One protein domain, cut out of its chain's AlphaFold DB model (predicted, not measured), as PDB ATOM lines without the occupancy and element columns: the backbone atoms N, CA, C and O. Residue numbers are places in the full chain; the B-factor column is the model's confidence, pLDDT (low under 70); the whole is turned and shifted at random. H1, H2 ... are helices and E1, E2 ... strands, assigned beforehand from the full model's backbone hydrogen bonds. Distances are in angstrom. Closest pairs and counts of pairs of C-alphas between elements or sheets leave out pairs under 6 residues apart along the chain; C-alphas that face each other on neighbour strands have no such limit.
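What this domain is: This is residues 75 to 197 of the 218 residues of the protein "RHS repeat-associated core domain-containing protein" of Erythrobacter aureus (UniProt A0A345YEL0). A strongly twisted wall of seven strands, E1 to E7, has a small sheet of three strands, E8 to E10, reaching away from one of its faces, with E8 nearest the wall and E10 farthest. Short helix H1 sits by the E7 end of the wall, and residues 166 to 173 run between the two sheets. Of the 123 printed residues, 54 are in named elements, under half, in the order E1 to E7, H1, E8 to E10; both sheets are antiparallel, run in that order, and the class is mostly strand. The whole is compact, with a radius of gyration of the C-alphas of 13.9 A and spans of 40 by 30 by 29 A.

How they stand to each other: Begin at E1, residues 75 to 78, an edge strand; in its hairpin with E2, residues 81 to 86, find N 76 and O 84 at 2.9 A. E3, residues 92 to 98, follows with N 85 and O 94 at 2.9 A, and E4, residues 107 to 112, with N 97 and O 109 at 2.8 A. E5, residues 121 to 126, has N 122 and O 110 at 2.8 A. E6, residues 132 to 137, has N 125 and O 134 at 2.8 A, and edge strand E7, residues 142 to 145, has N 143 and O 135 at 2.8 A. These seven make a meander, each strand the antiparallel neighbour of the one before. H1, residues 162 to 165, is on this sheet but only grazes it with residues 163 to 165; the closest C-alphas of H1 and E7, His 144 and Lys 165, are 6.4 A apart. H1 is too short for an O i to N i+4 pair, and its one O i to N i+3 pair is not within hydrogen-bond range. E8, residues 174 to 176, E9, residues 181 to 184, and E10, residues 187 to 190, make a second meander, with N 183 and O 174 at 2.8 A and N 184 and O 187 at 2.9 A. E8 is only just apart from E2, at 8.4 A.

Where its parts are: Find C-alpha 75 at (157.943, 154.613, 144.089), where E1 begins. E2 runs 15.2 A, E3 17.4 A from C-alpha 92 at (155.187, 152.075, 153.082), and E5 16.2 A. E10 ends at C-alpha 190, (167.301, 143.250, 129.375).

The domain as a whole: The C-alphas farthest apart, Ser 117 and Leu 193, are 40.0 A apart. The printed part has no cut. The link from E7 to H1, residues 146 to 161, is long. Confidence is under 70 at residues 102 to 103, 151, 186, 191 and 193 to 197.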
ATOM      1  N   PHE A  75     156.536 154.421 143.767       86.25
ATOM      2  CA  PHE A  75     157.943 154.613 144.089       86.25
ATOM      3  C   PHE A  75     158.206 156.089 144.393       86.25
ATOM      4  O   PHE A  75     157.762 156.962 143.644       86.25
ATOM      5  N   ALA A  76     158.904 156.358 145.494       85.94
ATOM      6  CA  ALA A  76     159.369 157.689 145.867       85.94
ATOM      7  C   ALA A  76     160.864 157.805 145.581       85.94
ATOM      8  O   ALA A  76     161.632 156.913 145.944       85.94
ATOM      9  N   TYR A  77     161.253 158.911 144.955       85.44
ATOM     10  CA  TYR A  77     162.630 159.194 144.575       85.44
ATOM     11  C   TYR A  77     163.097 160.498 145.217       85.44
ATOM     12  O   TYR A  77     162.313 161.442 145.316       85.44
ATOM     13  N   ASP A  78     164.363 160.531 145.619       81.00
ATOM     14  CA  ASP A  78     165.100 161.755 145.920       81.00
ATOM     15  C   ASP A  78     166.143 161.955 144.817       81.00
ATOM     16  O   ASP A  78     167.060 161.147 144.657       81.00
ATOM     17  N   GLY A  79     165.923 162.951 143.958       83.56
ATOM     18  CA  GLY A  79     166.640 163.069 142.689       83.56
ATOM     19  C   GLY A  79     166.532 161.783 141.857       83.56
ATOM     20  O   GLY A  79     165.450 161.411 141.402       83.56
ATOM     21  N   ASN A  80     167.667 161.104 141.676       79.12
ATOM     22  CA  ASN A  80     167.778 159.845 140.936       79.12
ATOM     23  C   ASN A  80     167.692 158.591 141.826       79.12
ATOM     24  O   ASN A  80     167.579 157.481 141.299       79.12
ATOM     25  N   ALA A  81     167.748 158.746 143.150       82.88
ATOM     26  CA  ALA A  81     167.809 157.643 144.097       82.88
ATOM     27  C   ALA A  81     166.403 157.181 144.499       82.88
ATOM     28  O   ALA A  81     165.566 157.979 144.923       82.88
ATOM     29  N   LEU A  82     166.123 155.878 144.387       87.00
ATOM     30  CA  LEU A  82     164.872 155.297 144.880       87.00
ATOM     31  C   LEU A  82     164.918 155.232 146.411       87.00
ATOM     32  O   LEU A  82     165.670 154.432 146.956       87.00
ATOM     33  N   ILE A  83     164.097 156.021 147.102       90.12
ATOM     34  CA  ILE A  83     164.104 156.114 148.573       90.12
ATOM     35  C   ILE A  83     162.967 155.342 149.244       90.12
ATOM     36  O   ILE A  83     163.049 155.040 150.436       90.12
ATOM     37  N   GLY A  84     161.904 154.993 148.515       90.31
ATOM     38  CA  GLY A  84     160.799 154.256 149.119       90.31
ATOM     39  C   GLY A  84     159.833 153.591 148.151       90.31
ATOM     40  O   GLY A  84     159.607 154.056 147.036       90.31
ATOM     41  N   GLU A  85     159.223 152.512 148.632       90.38
ATOM     42  CA  GLU A  85     158.194 151.735 147.942       90.38
ATOM     43  C   GLU A  85     156.909 151.745 148.750       90.38
ATOM     44  O   GLU A  85     156.923 151.466 149.945       90.38
ATOM     45  N   TYR A  86     155.786 151.998 148.089       86.75
ATOM     46  CA  TYR A  86     154.467 152.023 148.703       86.75
ATOM     47  C   TYR A  86     153.517 151.099 147.955       86.75
ATOM     48  O   TYR A  86     153.591 150.953 146.732       86.75
ATOM     49  N   ASN A  87     152.570 150.513 148.678       85.19
ATOM     50  CA  ASN A  87     151.474 149.780 148.057       85.19
ATOM     51  C   ASN A  87     150.417 150.734 147.453       85.19
ATOM     52  O   ASN A  87     150.492 151.963 147.570       85.19
ATOM     53  N   ALA A  88     149.380 150.164 146.834       80.75
ATOM     54  CA  ALA A  88     148.298 150.928 146.210       80.75
ATOM     55  C   ALA A  88     147.522 151.809 147.211       80.75
ATOM     56  O   ALA A  88     147.046 152.889 146.847       80.75
ATOM     57  N   ALA A  89     147.434 151.376 148.470       84.69
ATOM     58  CA  ALA A  89     146.784 152.099 149.559       84.69
ATOM     59  C   ALA A  89     147.669 153.204 150.171       84.69
ATOM     60  O   ALA A  89     147.184 153.987 150.977       84.69
ATOM     61  N   GLY A  90     148.942 153.309 149.768       83.44
ATOM     62  CA  GLY A  90     149.884 154.294 150.306       83.44
ATOM     63  C   GLY A  90     150.611 153.853 151.579       83.44
ATOM     64  O   GLY A  90     151.290 154.673 152.187       83.44
ATOM     65  N   ALA A  91     150.521 152.581 151.976       88.75
ATOM     66  CA  ALA A  91     151.349 152.057 153.058       88.75
ATOM     67  C   ALA A  91     152.785 151.830 152.565       88.75
ATOM     68  O   ALA A  91     152.986 151.270 151.481       88.75
ATOM     69  N   LEU A  92     153.765 152.254 153.366       89.94
ATOM     70  CA  LEU A  92     155.187 152.075 153.082       89.94
ATOM     71  C   LEU A  92     155.563 150.592 153.207       89.94
ATOM     72  O   LEU A  92     155.384 149.980 154.258       89.94
ATOM     73  N   LEU A  93     156.082 150.034 152.120       90.44
ATOM     74  CA  LEU A  93     156.597 148.671 152.035       90.44
ATOM     75  C   LEU A  93     158.080 148.625 152.379       90.44
ATOM     76  O   LEU A  93     158.505 147.723 153.094       90.44
ATOM     77  N   ARG A  94     158.870 149.564 151.843       92.75
ATOM     78  CA  ARG A  94     160.326 149.605 152.024       92.75
ATOM     79  C   ARG A  94     160.842 151.028 151.981       92.75
ATOM     80  O   ARG A  94     160.309 151.850 151.236       92.75
ATOM     81  N   ARG A  95     161.914 151.288 152.724       93.88
ATOM     82  CA  ARG A  95     162.703 152.522 152.651       93.88
ATOM     83  C   ARG A  95     164.156 152.180 152.382       93.88
ATOM     84  O   ARG A  95     164.676 151.256 152.999       93.88
ATOM     85  N   TYR A  96     164.805 152.963 151.536       93.81
ATOM     86  CA  TYR A  96     166.205 152.775 151.181       93.81
ATOM     87  C   TYR A  96     167.048 153.950 151.649       93.81
ATOM     88  O   TYR A  96     166.612 155.100 151.589       93.81
ATOM     89  N   VAL A  97     168.250 153.641 152.122       93.62
ATOM     90  CA  VAL A  97     169.287 154.614 152.452       93.62
ATOM     91  C   VAL A  97     170.455 154.351 151.521       93.62
ATOM     92  O   VAL A  97     170.948 153.224 151.446       93.62
ATOM     93  N   HIS A  98     170.862 155.397 150.817       91.62
ATOM     94  CA  HIS A  98     171.973 155.371 149.875       91.62
ATOM     95  C   HIS A  98     173.220 155.989 150.504       91.62
ATOM     96  O   HIS A  98     173.127 156.688 151.519       91.62
ATOM     97  N   GLY A  99     174.376 155.707 149.910       88.06
ATOM     98  CA  GLY A  99     175.636 156.362 150.233       88.06
ATOM     99  C   GLY A  99     175.623 157.862 149.937       88.06
ATOM    100  O   GLY A  99     174.666 158.422 149.402       88.06
ATOM    101  N   SER A 100     176.710 158.542 150.302       82.94
ATOM    102  CA  SER A 100     176.846 159.994 150.127       82.94
ATOM    103  C   SER A 100     177.072 160.422 148.675       82.94
ATOM    104  O   SER A 100     176.897 161.596 148.351       82.94
ATOM    105  N   ASN A 101     177.462 159.495 147.799       78.81
ATOM    106  CA  ASN A 101     177.641 159.779 146.385       78.81
ATOM    107  C   ASN A 101     176.283 159.748 145.666       78.81
ATOM    108  O   ASN A 101     175.793 158.687 145.296       78.81
ATOM    109  N   ALA A 102     175.697 160.926 145.450       67.44
ATOM    110  CA  ALA A 102     174.390 161.081 144.811       67.44
ATOM    111  C   ALA A 102     174.355 160.654 143.328       67.44
ATOM    112  O   ALA A 102     173.272 160.447 142.774       67.44
ATOM    113  N   GLU A 103     175.516 160.543 142.676       68.94
ATOM    114  CA  GLU A 103     175.617 160.085 141.287       68.94
ATOM    115  C   GLU A 103     175.780 158.565 141.193       68.94
ATOM    116  O   GLU A 103     175.383 157.971 140.187       68.94
ATOM    117  N   ALA A 104     176.278 157.932 142.261       72.19
ATOM    118  CA  ALA A 104     176.417 156.490 142.337       72.19
ATOM    119  C   ALA A 104     175.107 155.790 142.710       72.19
ATOM    120  O   ALA A 104     174.331 156.246 143.550       72.19
ATOM    121  N   ASP A 105     174.886 154.624 142.108       81.12
ATOM    122  CA  ASP A 105     173.856 153.683 142.542       81.12
ATOM    123  C   ASP A 105     174.408 152.842 143.704       81.12
ATOM    124  O   ASP A 105     174.805 151.694 143.523       81.12
ATOM    125  N   ASP A 106     174.467 153.453 144.896       88.31
ATOM    126  CA  ASP A 106     175.059 152.876 146.116       88.31
ATOM    127  C   ASP A 106     174.017 152.684 147.241       88.31
ATOM    128  O   ASP A 106     173.976 153.449 148.214       88.31
ATOM    129  N   PRO A 107     173.104 151.701 147.116       91.75
ATOM    130  CA  PRO A 107     172.136 151.400 148.157       91.75
ATOM    131  C   PRO A 107     172.808 150.624 149.297       91.75
ATOM    132  O   PRO A 107     173.250 149.494 149.118       91.75
ATOM    133  N   LEU A 108     172.808 151.199 150.503       93.56
ATOM    134  CA  LEU A 108     173.503 150.635 151.667       93.56
ATOM    135  C   LEU A 108     172.566 149.890 152.618       93.56
ATOM    136  O   LEU A 108     172.899 148.838 153.168       93.56
ATOM    137  N   ILE A 109     171.384 150.455 152.865       95.19
ATOM    138  CA  ILE A 109     170.453 149.940 153.872       95.19
ATOM    139  C   ILE A 109     169.047 149.913 153.297       95.19
ATOM    140  O   ILE A 109     168.592 150.870 152.672       95.19
ATOM    141  N   VAL A 110     168.323 148.839 153.599       95.19
ATOM    142  CA  VAL A 110     166.872 148.785 153.438       95.19
ATOM    143  C   VAL A 110     166.197 148.595 154.794       95.19
ATOM    144  O   VAL A 110     166.629 147.790 155.617       95.19
ATOM    145  N   TYR A 111     165.124 149.345 155.023       95.44
ATOM    146  CA  TYR A 111     164.162 149.081 156.086       95.44
ATOM    147  C   TYR A 111     162.922 148.447 155.489       95.44
ATOM    148  O   TYR A 111     162.364 148.963 154.518       95.44
ATOM    149  N   GLU A 112     162.486 147.345 156.083       93.00
ATOM    150  CA  GLU A 112     161.326 146.600 155.616       93.00
ATOM    151  C   GLU A 112     160.095 146.865 156.469       93.00
ATOM    152  O   GLU A 112     160.127 146.811 157.698       93.00
ATOM    153  N   GLY A 113     158.999 147.176 155.782       90.25
ATOM    154  CA  GLY A 113     157.806 147.763 156.366       90.25
ATOM    155  C   GLY A 113     157.951 149.262 156.641       90.25
ATOM    156  O   GLY A 113     158.870 149.941 156.180       90.25
ATOM    157  N   ALA A 114     157.001 149.792 157.412       88.38
ATOM    158  CA  ALA A 114     156.951 151.216 157.736       88.38
ATOM    159  C   ALA A 114     157.957 151.635 158.828       88.38
ATOM    160  O   ALA A 114     158.337 152.809 158.908       88.38
ATOM    161  N   GLY A 115     158.374 150.685 159.670       88.38
ATOM    162  CA  GLY A 115     159.217 150.925 160.837       88.38
ATOM    163  C   GLY A 115     160.659 151.302 160.492       88.38
ATOM    164  O   GLY A 115     161.207 150.886 159.476       88.38
ATOM    165  N   VAL A 116     161.280 152.088 161.373       91.81
ATOM    166  CA  VAL A 116     162.727 152.355 161.382       91.81
ATOM    167  C   VAL A 116     163.290 151.771 162.673       91.81
ATOM    168  O   VAL A 116     163.618 152.484 163.614       91.81
ATOM    169  N   SER A 117     163.315 150.445 162.754       94.00
ATOM    170  CA  SER A 117     163.846 149.709 163.904       94.00
ATOM    171  C   SER A 117     165.008 148.814 163.487       94.00
ATOM    172  O   SER A 117     165.172 148.512 162.300       94.00
ATOM    173  N   ALA A 118     165.796 148.356 164.464       92.88
ATOM    174  CA  ALA A 118     166.843 147.368 164.219       92.88
ATOM    175  C   ALA A 118     166.264 146.125 163.524       92.88
ATOM    176  O   ALA A 118     166.734 145.761 162.459       92.88
ATOM    177  N   ALA A 119     165.159 145.565 164.025       91.75
ATOM    178  CA  ALA A 119     164.533 144.373 163.446       91.75
ATOM    179  C   ALA A 119     164.126 144.523 161.965       91.75
ATOM    180  O   ALA A 119     164.191 143.561 161.206       91.75
ATOM    181  N   SER A 120     163.729 145.728 161.541       93.38
ATOM    182  CA  SER A 120     163.379 146.015 160.140       93.38
ATOM    183  C   SER A 120     164.580 146.319 159.238       93.38
ATOM    184  O   SER A 120     164.417 146.359 158.021       93.38
ATOM    185  N   ARG A 121     165.766 146.566 159.809       95.38
ATOM    186  CA  ARG A 121     166.966 146.987 159.078       95.38
ATOM    187  C   ARG A 121     167.673 145.789 158.450       95.38
ATOM    188  O   ARG A 121     167.929 144.787 159.118       95.38
ATOM    189  N   ARG A 122     168.059 145.936 157.187       95.19
ATOM    190  CA  ARG A 122     168.930 145.004 156.470       95.19
ATOM    191  C   ARG A 122     170.070 145.764 155.807       95.19
ATOM    192  O   ARG A 122     169.850 146.856 155.280       95.19
ATOM    193  N   TYR A 123     171.263 145.186 155.849       95.56
ATOM    194  CA  TYR A 123     172.461 145.746 155.232       95.56
ATOM    195  C   TYR A 123     172.675 145.111 153.867       95.56
ATOM    196  O   TYR A 123     172.608 143.886 153.742       95.56
ATOM    197  N   LEU A 124     172.898 145.949 152.861       95.31
ATOM    198  CA  LEU A 124     173.194 145.540 151.498       95.31
ATOM    199  C   LEU A 124     174.713 145.566 151.325       95.31
ATOM    200  O   LEU A 124     175.350 146.590 151.559       95.31
ATOM    201  N   HIS A 125     175.290 144.430 150.947       94.44
ATOM    202  CA  HIS A 125     176.727 144.288 150.733       94.44
ATOM    203  C   HIS A 125     176.992 144.253 149.238       94.44
ATOM    204  O   HIS A 125     176.582 143.308 148.553       94.44
ATOM    205  N   ALA A 126     177.647 145.299 148.749       92.62
ATOM    206  CA  ALA A 126     178.033 145.435 147.357       92.62
ATOM    207  C   ALA A 126     179.433 144.856 147.097       92.62
ATOM    208  O   ALA A 126     180.315 144.913 147.956       92.62
ATOM    209  N   ASP A 127     179.643 144.316 145.900       90.38
ATOM    210  CA  ASP A 127     180.973 144.050 145.357       90.38
ATOM    211  C   ASP A 127     181.661 145.368 144.916       90.38
ATOM    212  O   ASP A 127     181.025 146.426 144.892       90.38
ATOM    213  N   PRO A 128     182.949 145.347 144.515       86.31
ATOM    214  CA  PRO A 128     183.646 146.551 144.046       86.31
ATOM    215  C   PRO A 128     183.030 147.230 142.810       86.31
ATOM    216  O   PRO A 128     183.409 148.348 142.476       86.31
ATOM    217  N   ARG A 129     182.108 146.563 142.105       84.44
ATOM    218  CA  ARG A 129     181.380 147.094 140.943       84.44
ATOM    219  C   ARG A 129     180.003 147.653 141.330       84.44
ATOM    220  O   ARG A 129     179.256 148.068 140.444       84.44
ATOM    221  N   GLY A 130     179.650 147.638 142.617       87.75
ATOM    222  CA  GLY A 130     178.362 148.086 143.145       87.75
ATOM    223  C   GLY A 130     177.256 147.026 143.107       87.75
ATOM    224  O   GLY A 130     176.112 147.320 143.441       87.75
ATOM    225  N   SER A 131     177.535 145.790 142.686       90.00
ATOM    226  CA  SER A 131     176.520 144.731 142.638       90.00
ATOM    227  C   SER A 131     176.243 144.187 144.027       90.00
ATOM    228  O   SER A 131     177.162 143.761 144.718       90.00
ATOM    229  N   ILE A 132     174.974 144.125 144.425       92.50
ATOM    230  CA  ILE A 132     174.605 143.570 145.730       92.50
ATOM    231  C   ILE A 132     174.767 142.054 145.695       92.50
ATOM    232  O   ILE A 132     174.006 141.377 145.005       92.50
ATOM    233  N   VAL A 133     175.736 141.527 146.440       93.00
ATOM    234  CA  VAL A 133     176.056 140.090 146.499       93.00
ATOM    235  C   VAL A 133     175.512 139.418 147.754       93.00
ATOM    236  O   VAL A 133     175.290 138.212 147.764       93.00
ATOM    237  N   MET A 134     175.245 140.181 148.814       93.19
ATOM    238  CA  MET A 134     174.709 139.639 150.058       93.19
ATOM    239  C   MET A 134     173.827 140.659 150.768       93.19
ATOM    240  O   MET A 134     174.091 141.859 150.746       93.19
ATOM    241  N   VAL A 135     172.795 140.167 151.447       94.00
ATOM    242  CA  VAL A 135     171.958 140.963 152.343       94.00
ATOM    243  C   VAL A 135     171.958 140.320 153.718       94.00
ATOM    244  O   VAL A 135     171.642 139.136 153.847       94.00
ATOM    245  N   THR A 136     172.285 141.088 154.754       95.81
ATOM    246  CA  THR A 136     172.272 140.611 156.145       95.81
ATOM    247  C   THR A 136     171.202 141.314 156.967       95.81
ATOM    248  O   THR A 136     170.792 142.437 156.671       95.81
ATOM    249  N   ASN A 137     170.725 140.648 158.015       95.25
ATOM    250  CA  ASN A 137     169.859 141.271 159.008       95.25
ATOM    251  C   ASN A 137     170.665 142.191 159.950       95.25
ATOM    252  O   ASN A 137     171.888 142.307 159.860       95.25
ATOM    253  N   TYR A 138     169.978 142.821 160.902       94.00
ATOM    254  CA  TYR A 138     170.600 143.728 161.872       94.00
ATOM    255  C   TYR A 138     171.631 143.081 162.809       94.00
ATOM    256  O   TYR A 138     172.413 143.803 163.420       94.00
ATOM    257  N   GLN A 139     171.635 141.751 162.919       95.56
ATOM    258  CA  GLN A 139     172.590 140.965 163.710       95.56
ATOM    259  C   GLN A 139     173.770 140.464 162.864       95.56
ATOM    260  O   GLN A 139     174.631 139.762 163.383       95.56
ATOM    261  N   GLY A 140     173.807 140.788 161.567       92.50
ATOM    262  CA  GLY A 140     174.835 140.311 160.643       92.50
ATOM    263  C   GLY A 140     174.595 138.900 160.100       92.50
ATOM    264  O   GLY A 140     175.427 138.403 159.348       92.50
ATOM    265  N   ALA A 141     173.465 138.260 160.417       95.00
ATOM    266  CA  ALA A 141     173.130 136.964 159.839       95.00
ATOM    267  C   ALA A 141     172.705 137.131 158.366       95.00
ATOM    268  O   ALA A 141     171.919 138.041 158.067       95.00
ATOM    269  N   PRO A 142     173.190 136.280 157.441       92.94
ATOM    270  CA  PRO A 142     172.818 136.354 156.033       92.94
ATOM    271  C   PRO A 142     171.336 136.010 155.849       92.94
ATOM    272  O   PRO A 142     170.851 135.003 156.358       92.94
ATOM    273  N   LEU A 143     170.616 136.864 155.121       91.00
ATOM    274  CA  LEU A 143     169.224 136.646 154.722       91.00
ATOM    275  C   LEU A 143     169.146 136.021 153.330       91.00
ATOM    276  O   LEU A 143     168.381 135.087 153.121       91.00
ATOM    277  N   HIS A 144     169.928 136.540 152.385       86.44
ATOM    278  CA  HIS A 144     170.091 135.953 151.061       86.44
ATOM    279  C   HIS A 144     171.399 136.404 150.414       86.44
ATOM    280  O   HIS A 144     171.918 137.489 150.696       86.44
ATOM    281  N   THR A 145     171.887 135.551 149.521       89.06
ATOM    282  CA  THR A 145     173.067 135.777 148.690       89.06
ATOM    283  C   THR A 145     172.623 135.835 147.235       89.06
ATOM    284  O   THR A 145     171.816 135.018 146.772       89.06
ATOM    285  N   ASN A 146     173.149 136.819 146.521       88.94
ATOM    286  CA  ASN A 146     172.910 137.025 145.107       88.94
ATOM    287  C   ASN A 146     174.195 136.677 144.356       88.94
ATOM    288  O   ASN A 146     175.241 137.282 144.584       88.94
ATOM    289  N   SER A 147     174.105 135.701 143.461       86.69
ATOM    290  CA  SER A 147     175.138 135.385 142.477       86.69
ATOM    291  C   SER A 147     174.686 135.857 141.099       86.69
ATOM    292  O   SER A 147     173.488 135.904 140.807       86.69
ATOM    293  N   TYR A 148     175.658 136.226 140.270       85.12
ATOM    294  CA  TYR A 148     175.459 136.697 138.903       85.12
ATOM    295  C   TYR A 148     176.364 135.882 137.981       85.12
ATOM    296  O   TYR A 148     177.502 135.588 138.355       85.12
ATOM    297  N   ASP A 149     175.860 135.493 136.813       81.75
ATOM    298  CA  ASP A 149     176.667 134.830 135.786       81.75
ATOM    299  C   ASP A 149     177.468 135.835 134.930       81.75
ATOM    300  O   ASP A 149     177.452 137.044 135.174       81.75
ATOM    301  N   GLU A 150     178.185 135.334 133.917       73.69
ATOM    302  CA  GLU A 150     178.993 136.153 132.997       73.69
ATOM    303  C   GLU A 150     178.170 137.152 132.156       73.69
ATOM    304  O   GLU A 150     178.734 138.097 131.603       73.69
ATOM    305  N   TYR A 151     176.846 136.973 132.090       68.00
ATOM    306  CA  TYR A 151     175.899 137.852 131.400       68.00
ATOM    307  C   TYR A 151     175.055 138.686 132.373       68.00
ATOM    308  O   TYR A 151     174.050 139.285 131.974       68.00
ATOM    309  N   ASP A 152     175.474 138.765 133.638       72.69
ATOM    310  CA  ASP A 152     174.844 139.560 134.689       72.69
ATOM    311  C   ASP A 152     173.409 139.096 135.040       72.69
ATOM    312  O   ASP A 152     172.594 139.860 135.580       72.69
ATOM    313  N   ILE A 153     173.074 137.836 134.736       73.75
ATOM    314  CA  ILE A 153     171.788 137.228 135.075       73.75
ATOM    315  C   ILE A 153     171.836 136.804 136.550       73.75
ATOM    316  O   ILE A 153     172.720 136.040 136.942       73.75
ATOM    317  N   PRO A 154     170.908 137.297 137.393       75.25
ATOM    318  CA  PRO A 154     170.850 136.886 138.787       75.25
ATOM    319  C   PRO A 154     170.425 135.419 138.893       75.25
ATOM    320  O   PRO A 154     169.487 134.990 138.219       75.25
ATOM    321  N   ASP A 155     171.062 134.668 139.788       78.25
ATOM    322  CA  ASP A 155     170.609 133.322 140.126       78.25
ATOM    323  C   ASP A 155     169.199 133.363 140.732       78.25
ATOM    324  O   ASP A 155     168.938 134.051 141.728       78.25
ATOM    325  N   THR A 156     168.303 132.580 140.135       76.88
ATOM    326  CA  THR A 156     166.884 132.482 140.495       76.88
ATOM    327  C   THR A 156     166.551 131.214 141.283       76.88
ATOM    328  O   THR A 156     165.384 130.999 141.611       76.88
ATOM    329  N   ALA A 157     167.544 130.389 141.651       76.56
ATOM    330  CA  ALA A 157     167.332 129.118 142.350       76.56
ATOM    331  C   ALA A 157     166.536 129.260 143.662       76.56
ATOM    332  O   ALA A 157     165.755 128.382 144.017       76.56
ATOM    333  N   SER A 158     166.699 130.382 144.371       71.81
ATOM    334  CA  SER A 158     165.984 130.692 145.624       71.81
ATOM    335  C   SER A 158     164.759 131.597 145.436       71.81
ATOM    336  O   SER A 158     164.233 132.120 146.416       71.81
ATOM    337  N   GLY A 159     164.324 131.804 144.192       80.38
ATOM    338  CA  GLY A 159     163.302 132.775 143.812       80.38
ATOM    339  C   GLY A 159     163.886 133.984 143.080       80.38
ATOM    340  O   GLY A 159     165.091 134.236 143.109       80.38
ATOM    341  N   ASP A 160     163.008 134.722 142.401       79.69
ATOM    342  CA  ASP A 160     163.348 135.927 141.628       79.69
ATOM    343  C   ASP A 160     162.554 137.164 142.088       79.69
ATOM    344  O   ASP A 160     162.572 138.224 141.461       79.69
ATOM    345  N   ASP A 161     161.834 137.063 143.200       83.94
ATOM    346  CA  ASP A 161     161.051 138.167 143.736       83.94
ATOM    347  C   ASP A 161     161.887 139.092 144.642       83.94
ATOM    348  O   ASP A 161     163.063 138.872 144.941       83.94
ATOM    349  N   ILE A 162     161.274 140.196 145.064       86.19
ATOM    350  CA  ILE A 162     161.954 141.224 145.862       86.19
ATOM    351  C   ILE A 162     162.165 140.779 147.310       86.19
ATOM    352  O   ILE A 162     163.097 141.259 147.953       86.19
ATOM    353  N   ALA A 163     161.330 139.884 147.846       84.12
ATOM    354  CA  ALA A 163     161.502 139.398 149.210       84.12
ATOM    355  C   ALA A 163     162.680 138.419 149.317       84.12
ATOM    356  O   ALA A 163     163.383 138.436 150.326       84.12
ATOM    357  N   THR A 164     162.922 137.615 148.278       84.88
ATOM    358  CA  THR A 164     163.989 136.599 148.262       84.88
ATOM    359  C   THR A 164     165.350 137.120 147.804       84.88
ATOM    360  O   THR A 164     166.361 136.603 148.264       84.88
ATOM    361  N   LYS A 165     165.402 138.130 146.925       86.19
ATOM    362  CA  LYS A 165     166.660 138.622 146.318       86.19
ATOM    363  C   LYS A 165     166.908 140.124 146.481       86.19
ATOM    364  O   LYS A 165     167.944 140.633 146.053       86.19
ATOM    365  N   GLY A 166     165.945 140.851 147.044       88.62
ATOM    366  CA  GLY A 166     166.008 142.303 147.165       88.62
ATOM    367  C   GLY A 166     165.698 143.045 145.862       88.62
ATOM    368  O   GLY A 166     165.587 142.470 144.773       88.62
ATOM    369  N   ARG A 167     165.515 144.366 145.998       90.12
ATOM    370  CA  ARG A 167     165.241 145.275 144.873       90.12
ATOM    371  C   ARG A 167     166.496 145.634 144.109       90.12
ATOM    372  O   ARG A 167     166.459 145.641 142.886       90.12
ATOM    373  N   PHE A 168     167.563 145.964 144.818       91.00
ATOM    374  CA  PHE A 168     168.830 146.334 144.211       91.00
ATOM    375  C   PHE A 168     169.685 145.094 144.037       91.00
ATOM    376  O   PHE A 168     169.831 144.310 144.975       91.00
ATOM    377  N   ARG A 169     170.196 144.900 142.824       88.94
ATOM    378  CA  ARG A 169     170.974 143.715 142.473       88.94
ATOM    379  C   ARG A 169     172.234 144.128 141.718       88.94
ATOM    380  O   ARG A 169     173.063 144.844 142.279       88.94
ATOM    381  N   TYR A 170     172.382 143.703 140.469       85.19
ATOM    382  CA  TYR A 170     173.564 143.979 139.668       85.19
ATOM    383  C   TYR A 170     173.832 145.485 139.525       85.19
ATOM    384  O   TYR A 170     172.927 146.248 139.173       85.19
ATOM    385  N   THR A 171     175.068 145.924 139.792       84.56
ATOM    386  CA  THR A 171     175.496 147.343 139.774       84.56
ATOM    387  C   THR A 171     174.593 148.304 140.567       84.56
ATOM    388  O   THR A 171     174.399 149.449 140.163       84.56
ATOM    389  N   GLY A 172     173.948 147.822 141.635       85.06
ATOM    390  CA  GLY A 172     173.062 148.634 142.473       85.06
ATOM    391  C   GLY A 172     171.731 148.996 141.809       85.06
ATOM    392  O   GLY A 172     170.975 149.807 142.335       85.06
ATOM    393  N   GLN A 173     171.400 148.391 140.665       85.31
ATOM    394  CA  GLN A 173     170.223 148.754 139.878       85.31
ATOM    395  C   GLN A 173     168.957 148.069 140.384       85.31
ATOM    396  O   GLN A 173     168.980 146.927 140.853       85.31
ATOM    397  N   ALA A 174     167.823 148.758 140.239       87.25
ATOM    398  CA  ALA A 174     166.528 148.252 140.673       87.25
ATOM    399  C   ALA A 174     165.991 147.176 139.712       87.25
ATOM    400  O   ALA A 174     165.780 147.423 138.525       87.25
ATOM    401  N   TRP A 175     165.725 145.986 140.243       85.06
ATOM    402  CA  TRP A 175     165.130 144.861 139.533       85.06
ATOM    403  C   TRP A 175     163.606 144.968 139.456       85.06
ATOM    404  O   TRP A 175     162.929 145.272 140.447       85.06
ATOM    405  N   ILE A 176     163.058 144.667 138.281       82.00
ATOM    406  CA  ILE A 176     161.624 144.536 138.035       82.00
ATOM    407  C   ILE A 176     161.322 143.057 137.743       82.00
ATOM    408  O   ILE A 176     161.487 142.622 136.596       82.00
ATOM    409  N   PRO A 177     160.858 142.279 138.737       77.88
ATOM    410  CA  PRO A 177     160.649 140.838 138.588       77.88
ATOM    411  C   PRO A 177     159.537 140.501 137.593       77.88
ATOM    412  O   PRO A 177     159.606 139.496 136.895       77.88
ATOM    413  N   GLU A 178     158.536 141.369 137.443       73.19
ATOM    414  CA  GLU A 178     157.447 141.188 136.480       73.19
ATOM    415  C   GLU A 178     157.940 141.138 135.028       73.19
ATOM    416  O   GLU A 178     157.320 140.505 134.167       73.19
ATOM    417  N   LEU A 179     159.035 141.849 134.754       70.06
ATOM    418  CA  LEU A 179     159.629 141.971 133.428       70.06
ATOM    419  C   LEU A 179     160.900 141.133 133.285       70.06
ATOM    420  O   LEU A 179     161.285 140.844 132.155       70.06
ATOM    421  N   GLY A 180     161.527 140.739 134.394       76.25
ATOM    422  CA  GLY A 180     162.852 140.129 134.388       76.25
ATOM    423  C   GLY A 180     163.920 141.105 133.887       76.25
ATOM    424  O   GLY A 180     164.770 140.732 133.079       76.25
ATOM    425  N   MET A 181     163.811 142.386 134.259       80.50
ATOM    426  CA  MET A 181     164.620 143.471 133.694       80.50
ATOM    427  C   MET A 181     165.086 144.462 134.758       80.50
ATOM    428  O   MET A 181     164.444 144.639 135.795       80.50
ATOM    429  N   TYR A 182     166.173 145.166 134.450       78.56
ATOM    430  CA  TYR A 182     166.728 146.217 135.296       78.56
ATOM    431  C   TYR A 182     166.233 147.600 134.884       78.56
ATOM    432  O   TYR A 182     166.169 147.934 133.697       78.56
ATOM    433  N   TYR A 183     165.925 148.425 135.880       77.81
ATOM    434  CA  TYR A 183     165.544 149.817 135.707       77.81
ATOM    435  C   TYR A 183     166.742 150.748 135.917       77.81
ATOM    436  O   TYR A 183     167.106 151.048 137.049       77.81
ATOM    437  N   TYR A 184     167.296 151.259 134.816       73.56
ATOM    438  CA  TYR A 184     168.404 152.218 134.783       73.56
ATOM    439  C   TYR A 184     167.881 153.653 134.634       73.56
ATOM    440  O   TYR A 184     168.256 154.355 133.693       73.56
ATOM    441  N   LYS A 185     166.973 154.080 135.525       71.62
ATOM    442  CA  LYS A 185     166.436 155.458 135.661       71.62
ATOM    443  C   LYS A 185     165.704 156.039 134.437       71.62
ATOM    444  O   LYS A 185     164.551 156.434 134.555       71.62
ATOM    445  N   ALA A 186     166.346 156.114 133.278       63.06
ATOM    446  CA  ALA A 186     165.801 156.572 132.004       63.06
ATOM    447  C   ALA A 186     165.654 155.443 130.966       63.06
ATOM    448  O   ALA A 186     164.980 155.644 129.959       63.06
ATOM    449  N   ARG A 187     166.274 154.274 131.191       72.12
ATOM    450  CA  ARG A 187     166.267 153.127 130.268       72.12
ATOM    451  C   ARG A 187     165.980 151.819 131.002       72.12
ATOM    452  O   ARG A 187     166.214 151.703 132.202       72.12
ATOM    453  N   ILE A 188     165.487 150.822 130.268       73.00
ATOM    454  CA  ILE A 188     165.290 149.458 130.775       73.00
ATOM    455  C   ILE A 188     166.290 148.534 130.088       73.00
ATOM    456  O   ILE A 188     166.390 148.522 128.857       73.00
ATOM    457  N   TYR A 189     167.034 147.786 130.898       73.19
ATOM    458  CA  TYR A 189     168.050 146.840 130.455       73.19
ATOM    459  C   TYR A 189     167.519 145.411 130.543       73.19
ATOM    460  O   TYR A 189     166.988 144.999 131.581       73.19
ATOM    461  N   SER A 190     167.666 144.662 129.449       74.00
ATOM    462  CA  SER A 190     167.301 143.250 129.375       74.00
ATOM    463  C   SER A 190     168.567 142.403 129.502       74.00
ATOM    464  O   SER A 190     169.318 142.333 128.524       74.00
ATOM    465  N   PRO A 191     168.809 141.733 130.645       67.19
ATOM    466  CA  PRO A 191     170.012 140.918 130.827       67.19
ATOM    467  C   PRO A 191     170.054 139.743 129.840       67.19
ATOM    468  O   PRO A 191     171.082 139.478 129.235       67.19
ATOM    469  N   THR A 192     168.901 139.146 129.527       71.00
ATOM    470  CA  THR A 192     168.768 138.071 128.522       71.00
ATOM    471  C   THR A 192     169.195 138.456 127.104       71.00
ATOM    472  O   THR A 192     169.519 137.583 126.310       71.00
ATOM    473  N   LEU A 193     169.160 139.747 126.757       64.50
ATOM    474  CA  LEU A 193     169.559 140.249 125.437       64.50
ATOM    475  C   LEU A 193     170.898 140.999 125.482       64.50
ATOM    476  O   LEU A 193     171.358 141.470 124.437       64.50
ATOM    477  N   GLY A 194     171.471 141.176 126.679       69.38
ATOM    478  CA  GLY A 194     172.688 141.949 126.916       69.38
ATOM    479  C   GLY A 194     172.616 143.405 126.443       69.38
ATOM    480  O   GLY A 194     173.636 143.964 126.050       69.38
ATOM    481  N   ARG A 195     171.421 144.020 126.376       65.38
ATOM    482  CA  ARG A 195     171.246 145.369 125.798       65.38
ATOM    483  C   ARG A 195     170.073 146.156 126.375       65.38
ATOM    484  O   ARG A 195     169.127 145.598 126.939       65.38
ATOM    485  N   PHE A 196     170.107 147.472 126.169       68.56
ATOM    486  CA  PHE A 196     168.979 148.361 126.452       68.56
ATOM    487  C   PHE A 196     167.858 148.211 125.416       68.56
ATOM    488  O   PHE A 196     168.108 148.023 124.226       68.56
ATOM    489  N   LEU A 197     166.607 148.330 125.872       61.81
ATOM    490  CA  LEU A 197     165.410 148.241 125.019       61.81
ATOM    491  C   LEU A 197     164.996 149.579 124.382       61.81
ATOM    492  O   LEU A 197     164.016 149.633 123.641       61.81
TER     493      LEU A 197